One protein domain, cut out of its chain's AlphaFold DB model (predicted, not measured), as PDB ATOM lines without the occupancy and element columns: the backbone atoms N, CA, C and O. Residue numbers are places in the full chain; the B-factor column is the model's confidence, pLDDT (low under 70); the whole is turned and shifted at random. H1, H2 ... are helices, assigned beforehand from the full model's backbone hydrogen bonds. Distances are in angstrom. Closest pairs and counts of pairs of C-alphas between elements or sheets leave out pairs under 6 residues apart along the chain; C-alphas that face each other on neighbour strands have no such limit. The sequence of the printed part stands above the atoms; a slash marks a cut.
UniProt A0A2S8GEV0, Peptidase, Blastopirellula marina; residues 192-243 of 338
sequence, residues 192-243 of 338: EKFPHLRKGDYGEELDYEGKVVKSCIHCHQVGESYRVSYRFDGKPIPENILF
ATOM      1  N   GLU A 192      17.053 168.009  -7.178       95.38
ATOM      2  CA  GLU A 192      16.110 169.118  -6.982       95.38
ATOM      3  C   GLU A 192      15.383 169.091  -5.624       95.38
ATOM      4  O   GLU A 192      14.734 170.067  -5.251       95.38
ATOM      5  N   LYS A 193      15.510 167.998  -4.859       95.25
ATOM      6  CA  LYS A 193      14.906 167.842  -3.528       95.25
ATOM      7  C   LYS A 193      15.791 168.354  -2.390       95.25
ATOM      8  O   LYS A 193      15.329 168.376  -1.248       95.25
ATOM      9  N   PHE A 194      17.028 168.785  -2.657       95.00
ATOM     10  CA  PHE A 194      17.863 169.417  -1.633       95.00
ATOM     11  C   PHE A 194      17.196 170.701  -1.095       95.00
ATOM     12  O   PHE A 194      16.914 171.604  -1.882       95.00
ATOM     13  N   PRO A 195      16.996 170.857   0.232       92.06
ATOM     14  CA  PRO A 195      16.178 171.948   0.783       92.06
ATOM     15  C   PRO A 195      16.654 173.374   0.475       92.06
ATOM     16  O   PRO A 195      15.862 174.313   0.514       92.06
ATOM     17  N   HIS A 196      17.951 173.551   0.217       90.00
ATOM     18  CA  HIS A 196      18.544 174.859  -0.057       90.00
ATOM     19  C   HIS A 196      18.482 175.258  -1.535       90.00
ATOM     20  O   HIS A 196      18.684 176.432  -1.854       90.00
ATOM     21  N   LEU A 197      18.207 174.307  -2.434       90.94
ATOM     22  CA  LEU A 197      17.882 174.632  -3.812       90.94
ATOM     23  C   LEU A 197      16.475 175.237  -3.819       90.94
ATOM     24  O   LEU A 197      15.535 174.703  -3.230       90.94
ATOM     25  N   ARG A 198      16.344 176.426  -4.409       75.31
ATOM     26  CA  ARG A 198      15.118 177.222  -4.316       75.31
ATOM     27  C   ARG A 198      13.959 176.493  -4.990       75.31
ATOM     28  O   ARG A 198      13.987 176.207  -6.186       75.31
ATOM     29  N   LYS A 199      12.900 176.254  -4.215       69.06
ATOM     30  CA  LYS A 199      11.646 175.681  -4.708       69.06
ATOM     31  C   LYS A 199      11.084 176.560  -5.835       69.06
ATOM     32  O   LYS A 199      10.734 177.711  -5.588       69.06
ATOM     33  N   GLY A 200      10.990 176.006  -7.045       70.62
ATOM     34  CA  GLY A 200      10.505 176.695  -8.250       70.62
ATOM     35  C   GLY A 200      11.582 177.028  -9.289       70.62
ATOM     36  O   GLY A 200      11.222 177.278 -10.435       70.62
ATOM     37  N   ASP A 201      12.869 176.975  -8.929       80.06
ATOM     38  CA  ASP A 201      13.970 177.179  -9.886       80.06
ATOM     39  C   ASP A 201      14.320 175.887 -10.651       80.06
ATOM     40  O   ASP A 201      14.797 175.948 -11.784       80.06
ATOM     41  N   TYR A 202      14.037 174.723 -10.054       92.81
ATOM     42  CA  TYR A 202      14.374 173.405 -10.596       92.81
ATOM     43  C   TYR A 202      13.186 172.438 -10.532       92.81
ATOM     44  O   TYR A 202      12.473 172.385  -9.528       92.81
ATOM     45  N   GLY A 203      13.000 171.666 -11.605       93.31
ATOM     46  CA  GLY A 203      12.106 170.506 -11.671       93.31
ATOM     47  C   GLY A 203      12.886 169.213 -11.930       93.31
ATOM     48  O   GLY A 203      14.114 169.232 -11.968       93.31
ATOM     49  N   GLU A 204      12.177 168.098 -12.127       93.75
ATOM     50  CA  GLU A 204      12.782 166.795 -12.479       93.75
ATOM     51  C   GLU A 204      13.298 166.762 -13.934       93.75
ATOM     52  O   GLU A 204      14.212 166.010 -14.261       93.75
ATOM     53  N   GLU A 205      12.781 167.647 -14.787       94.00
ATOM     54  CA  GLU A 205      13.131 167.781 -16.203       94.00
ATOM     55  C   GLU A 205      13.772 169.145 -16.502       94.00
ATOM     56  O   GLU A 205      13.558 170.118 -15.773       94.00
ATOM     57  N   LEU A 206      14.522 169.239 -17.608       93.62
ATOM     58  CA  LEU A 206      14.962 170.544 -18.120       93.62
ATOM     59  C   LEU A 206      13.815 171.263 -18.832       93.62
ATOM     60  O   LEU A 206      13.049 170.660 -19.585       93.62
ATOM     61  N   ASP A 207      13.765 172.580 -18.666       94.19
ATOM     62  CA  ASP A 207      12.816 173.461 -19.343       94.19
ATOM     63  C   ASP A 207      13.302 173.790 -20.764       94.19
ATOM     64  O   ASP A 207      13.835 174.872 -21.021       94.19
ATOM     65  N   TYR A 208      13.170 172.830 -21.686       92.31
ATOM     66  CA  TYR A 208      13.559 173.029 -23.085       92.31
ATOM     67  C   TYR A 208      12.732 174.119 -23.770       92.31
ATOM     68  O   TYR A 208      13.277 174.830 -24.596       92.31
ATOM     69  N   GLU A 209      11.465 174.336 -23.435       91.94
ATOM     70  CA  GLU A 209      10.671 175.390 -24.094       91.94
ATOM     71  C   GLU A 209      10.932 176.791 -23.513       91.94
ATOM     72  O   GLU A 209      10.643 177.801 -24.154       91.94
ATOM     73  N   GLY A 210      11.524 176.868 -22.321       92.25
ATOM     74  CA  GLY A 210      11.909 178.105 -21.658       92.25
ATOM     75  C   GLY A 210      13.400 178.169 -21.334       92.25
ATOM     76  O   GLY A 210      14.252 178.226 -22.219       92.25
ATOM     77  N   LYS A 211      13.734 178.252 -20.042       90.88
ATOM     78  CA  LYS A 211      15.089 178.561 -19.552       90.88
ATOM     79  C   LYS A 211      15.911 177.287 -19.331       90.88
ATOM     80  O   LYS A 211      16.308 176.989 -18.200       90.88
ATOM     81  N   VAL A 212      16.223 176.563 -20.406       92.12
ATOM     82  CA  VAL A 212      16.896 175.244 -20.360       92.12
ATOM     83  C   VAL A 212      18.199 175.244 -19.551       92.12
ATOM     84  O   VAL A 212      18.463 174.336 -18.771       92.12
ATOM     85  N   VAL A 213      18.996 176.310 -19.655       90.94
ATOM     86  CA  VAL A 213      20.269 176.424 -18.927       90.94
ATOM     87  C   VAL A 213      20.051 176.659 -17.434       90.94
ATOM     88  O   VAL A 213      20.786 176.124 -16.612       90.94
ATOM     89  N   LYS A 214      19.053 177.474 -17.069       91.38
ATOM     90  CA  LYS A 214      18.795 177.846 -15.667       91.38
ATOM     91  C   LYS A 214      18.052 176.756 -14.898       91.38
ATOM     92  O   LYS A 214      18.161 176.723 -13.683       91.38
ATOM     93  N   SER A 215      17.330 175.889 -15.604       93.25
ATOM     94  CA  SER A 215      16.628 174.734 -15.031       93.25
ATOM     95  C   SER A 215      17.530 173.511 -14.823       93.25
ATOM     96  O   SER A 215      17.090 172.534 -14.220       93.25
ATOM     97  N   CYS A 216      18.785 173.550 -15.282       92.38
ATOM     98  CA  CYS A 216      19.732 172.448 -15.136       92.38
ATOM     99  C   CYS A 216      20.441 172.474 -13.779       92.38
ATOM    100  O   CYS A 216      21.020 173.490 -13.390       92.38
ATOM    101  N   ILE A 217      20.433 171.331 -13.094       93.56
ATOM    102  CA  ILE A 217      21.295 171.043 -11.948       93.56
ATOM    103  C   ILE A 217      22.507 170.254 -12.444       93.56
ATOM    104  O   ILE A 217      22.367 169.189 -13.047       93.56
ATOM    105  N   HIS A 218      23.702 170.770 -12.175       91.06
ATOM    106  CA  HIS A 218      24.966 170.144 -12.556       91.06
ATOM    107  C   HIS A 218      25.425 169.102 -11.526       91.06
ATOM    108  O   HIS A 218      25.089 169.204 -10.346       91.06
ATOM    109  N   CYS A 219      26.279 168.162 -11.946       90.56
ATOM    110  CA  CYS A 219      26.910 167.166 -11.071       90.56
ATOM    111  C   CYS A 219      27.551 167.813  -9.838       90.56
ATOM    112  O   CYS A 219      27.108 167.546  -8.725       90.56
ATOM    113  N   HIS A 220      28.473 168.763 -10.013       89.69
ATOM    114  CA  HIS A 220      29.164 169.413  -8.892       89.69
ATOM    115  C   HIS A 220      28.205 170.126  -7.914       89.69
ATOM    116  O   HIS A 220      28.494 170.250  -6.726       89.69
ATOM    117  N   GLN A 221      27.021 170.574  -8.365       93.06
ATOM    118  CA  GLN A 221      26.017 171.146  -7.458       93.06
ATOM    119  C   GLN A 221      25.450 170.090  -6.509       93.06
ATOM    120  O   GLN A 221      25.117 170.421  -5.374       93.06
ATOM    121  N   VAL A 222      25.358 168.829  -6.942       94.56
ATOM    122  CA  VAL A 222      25.001 167.701  -6.076       94.56
ATOM    123  C   VAL A 222      26.079 167.504  -5.018       94.56
ATOM    124  O   VAL A 222      25.749 167.531  -3.835       94.56
ATOM    125  N   GLY A 223      27.356 167.396  -5.405       93.12
ATOM    126  CA  GLY A 223      28.478 167.273  -4.463       93.12
ATOM    127  C   GLY A 223      28.494 168.388  -3.409       93.12
ATOM    128  O   GLY A 223      28.517 168.121  -2.202       93.12
ATOM    129  N   GLU A 224      28.348 169.642  -3.843       93.94
ATOM    130  CA  GLU A 224      28.243 170.792  -2.940       93.94
ATOM    131  C   GLU A 224      26.999 170.733  -2.047       93.94
ATOM    132  O   GLU A 224      27.061 171.084  -0.865       93.94
ATOM    133  N   SER A 225      25.878 170.225  -2.561       95.50
ATOM    134  CA  SER A 225      24.632 170.087  -1.805       95.50
ATOM    135  C   SER A 225      24.763 169.156  -0.597       95.50
ATOM    136  O   SER A 225      24.176 169.438   0.456       95.50
ATOM    137  N   TYR A 226      25.575 168.096  -0.691       94.69
ATOM    138  CA  TYR A 226      25.910 167.261   0.468       94.69
ATOM    139  C   TYR A 226      26.617 168.090   1.545       94.69
ATOM    140  O   TYR A 226      26.172 168.108   2.693       94.69
ATOM    141  N   ARG A 227      27.672 168.836   1.187       94.69
ATOM    142  CA  ARG A 227      28.447 169.670   2.131       94.69
ATOM    143  C   ARG A 227      27.579 170.756   2.769       94.69
ATOM    144  O   ARG A 227      27.633 170.979   3.979       94.69
ATOM    145  N   VAL A 228      26.765 171.425   1.956       93.94
ATOM    146  CA  VAL A 228      25.868 172.507   2.371       93.94
ATOM    147  C   VAL A 228      24.799 172.014   3.350       93.94
ATOM    148  O   VAL A 228      24.506 172.715   4.317       93.94
ATOM    149  N   SER A 229      24.280 170.796   3.175       92.31
ATOM    150  CA  SER A 229      23.294 170.212   4.096       92.31
ATOM    151  C   SER A 229      23.844 170.079   5.525       92.31
ATOM    152  O   SER A 229      23.187 170.488   6.477       92.31
ATOM    153  N   TYR A 230      25.093 169.622   5.687       94.06
ATOM    154  CA  TYR A 230      25.745 169.570   7.006       94.06
ATOM    155  C   TYR A 230      26.002 170.961   7.593       94.06
ATOM    156  O   TYR A 230      25.806 171.165   8.793       94.06
ATOM    157  N   ARG A 231      26.407 171.929   6.756       92.69
ATOM    158  CA  ARG A 231      26.620 173.319   7.191       92.69
ATOM    159  C   ARG A 231      25.328 173.950   7.715       92.69
ATOM    160  O   ARG A 231      25.371 174.589   8.762       92.69
ATOM    161  N   PHE A 232      24.197 173.757   7.032       90.44
ATOM    162  CA  PHE A 232      22.900 174.273   7.488       90.44
ATOM    163  C   PHE A 232      22.410 173.609   8.772       90.44
ATOM    164  O   PHE A 232      21.852 174.290   9.629       90.44
ATOM    165  N   ASP A 233      22.688 172.319   8.943       91.75
ATOM    166  CA  ASP A 233      22.376 171.588  10.171       91.75
ATOM    167  C   ASP A 233      23.306 171.939  11.351       91.75
ATOM    168  O   ASP A 233      23.111 171.431  12.457       91.75
ATOM    169  N   GLY A 234      24.351 172.749  11.135       94.50
ATOM    170  CA  GLY A 234      25.374 173.039  12.145       94.50
ATOM    171  C   GLY A 234      26.192 171.808  12.557       94.50
ATOM    172  O   GLY A 234      26.776 171.787  13.643       94.50
ATOM    173  N   LYS A 235      26.222 170.766  11.718       95.00
ATOM    174  CA  LYS A 235      26.920 169.503  11.981       95.00
ATOM    175  C   LYS A 235      28.329 169.525  11.379       95.00
ATOM    176  O   LYS A 235      28.534 170.124  10.320       95.00
ATOM    177  N   PRO A 236      29.307 168.839  11.998       94.81
ATOM    178  CA  PRO A 236      30.592 168.610  11.350       94.81
ATOM    179  C   PRO A 236      30.384 167.821  10.053       94.81
ATOM    180  O   PRO A 236      29.595 166.875  10.016       94.81
ATOM    181  N   ILE A 237      31.098 168.208   8.996       94.25
ATOM    182  CA  ILE A 237      31.058 167.500   7.713       94.25
ATOM    183  C   ILE A 237      31.852 166.189   7.868       94.25
ATOM    184  O   ILE A 237      33.023 166.251   8.254       94.25
ATOM    185  N   PRO A 238      31.254 165.017   7.585       91.50
ATOM    186  CA  PRO A 238      31.947 163.734   7.670       91.50
ATOM    187  C   PRO A 238      33.155 163.638   6.731       91.50
ATOM    188  O   PRO A 238      33.185 164.252   5.664       91.50
ATOM    189  N   GLU A 239      34.135 162.809   7.096       88.69
ATOM    190  CA  GLU A 239      35.371 162.640   6.322       88.69
ATOM    191  C   GLU A 239      35.118 162.124   4.899       88.69
ATOM    192  O   GLU A 239      35.718 162.637   3.963       88.69
ATOM    193  N   ASN A 240      34.189 161.183   4.700       88.50
ATOM    194  CA  ASN A 240      33.836 160.678   3.366       88.50
ATOM    195  C   ASN A 240      33.162 161.734   2.470       88.50
ATOM    196  O   ASN A 240      33.217 161.605   1.253       88.50
ATOM    197  N   ILE A 241      32.560 162.778   3.052       92.00
ATOM    198  CA  ILE A 241      32.025 163.929   2.309       92.00
ATOM    199  C   ILE A 241      33.127 164.958   2.027       92.00
ATOM    200  O   ILE A 241      33.099 165.632   1.001       92.00
ATOM    201  N   LEU A 242      34.109 165.093   2.924       90.81
ATOM    202  CA  LEU A 242      35.259 165.975   2.716       90.81
ATOM    203  C   LEU A 242      36.226 165.435   1.658       90.81
ATOM    204  O   LEU A 242      36.670 166.213   0.817       90.81
ATOM    205  N   PHE A 243      36.473 164.125   1.685       91.12
ATOM    206  CA  PHE A 243      37.373 163.380   0.806       91.12
ATOM    207  C   PHE A 243      36.582 162.312   0.027       91.12
ATOM    208  O   PHE A 243      36.692 161.113   0.320       91.12
TER     209      PHE A 243
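This is residues 192 to 243 of the 338 residues of the protein "Peptidase" of Blastopirellula marina (UniProt A0A2S8GEV0). There is little regular structure here: one helix, H1, is followed by a link that folds back to set the tiny H2 near residues 226 to 227, while the long looped stretch of residues 192 to 218 comes before it, reaching away to Glu 209. Of 52 printed residues, 18 are in the two named helices, H1 then H2, under half; the class is all helix, with no named strand. The whole is loose, with a radius of gyration of the C-alphas of 13.2 A, and a rod of 41 by 20 by 13 A.

Begin at C-alpha 192, at (16.110, 169.118, -6.982); residues 192 to 218 hold no named element. Find C-alpha 219 at (26.910, 167.166, -11.071); from there H1 runs through residues 219 to 232, 20.3 A. H2, residues 239 to 242, ends at C-alpha 242, (35.259, 165.975, 2.716).

Look at Arg 227 and Ile 241: their C-alphas, the closest of H1 and H2, are 6.8 A apart. The helices only just touch, with 3 pairs of C-alphas within 8 A, H1 with residues 226 to 227 alone. In H1, 8 of 10 O i to N i+4 pairs are within hydrogen-bond range; H2 is too short for one.

The C-alphas farthest apart, of Glu 209 and Pro 236, are 41.2 A apart. The printed part has no cut, and the link from H1 to H2 is short. Only residue 199 has pLDDT under 70.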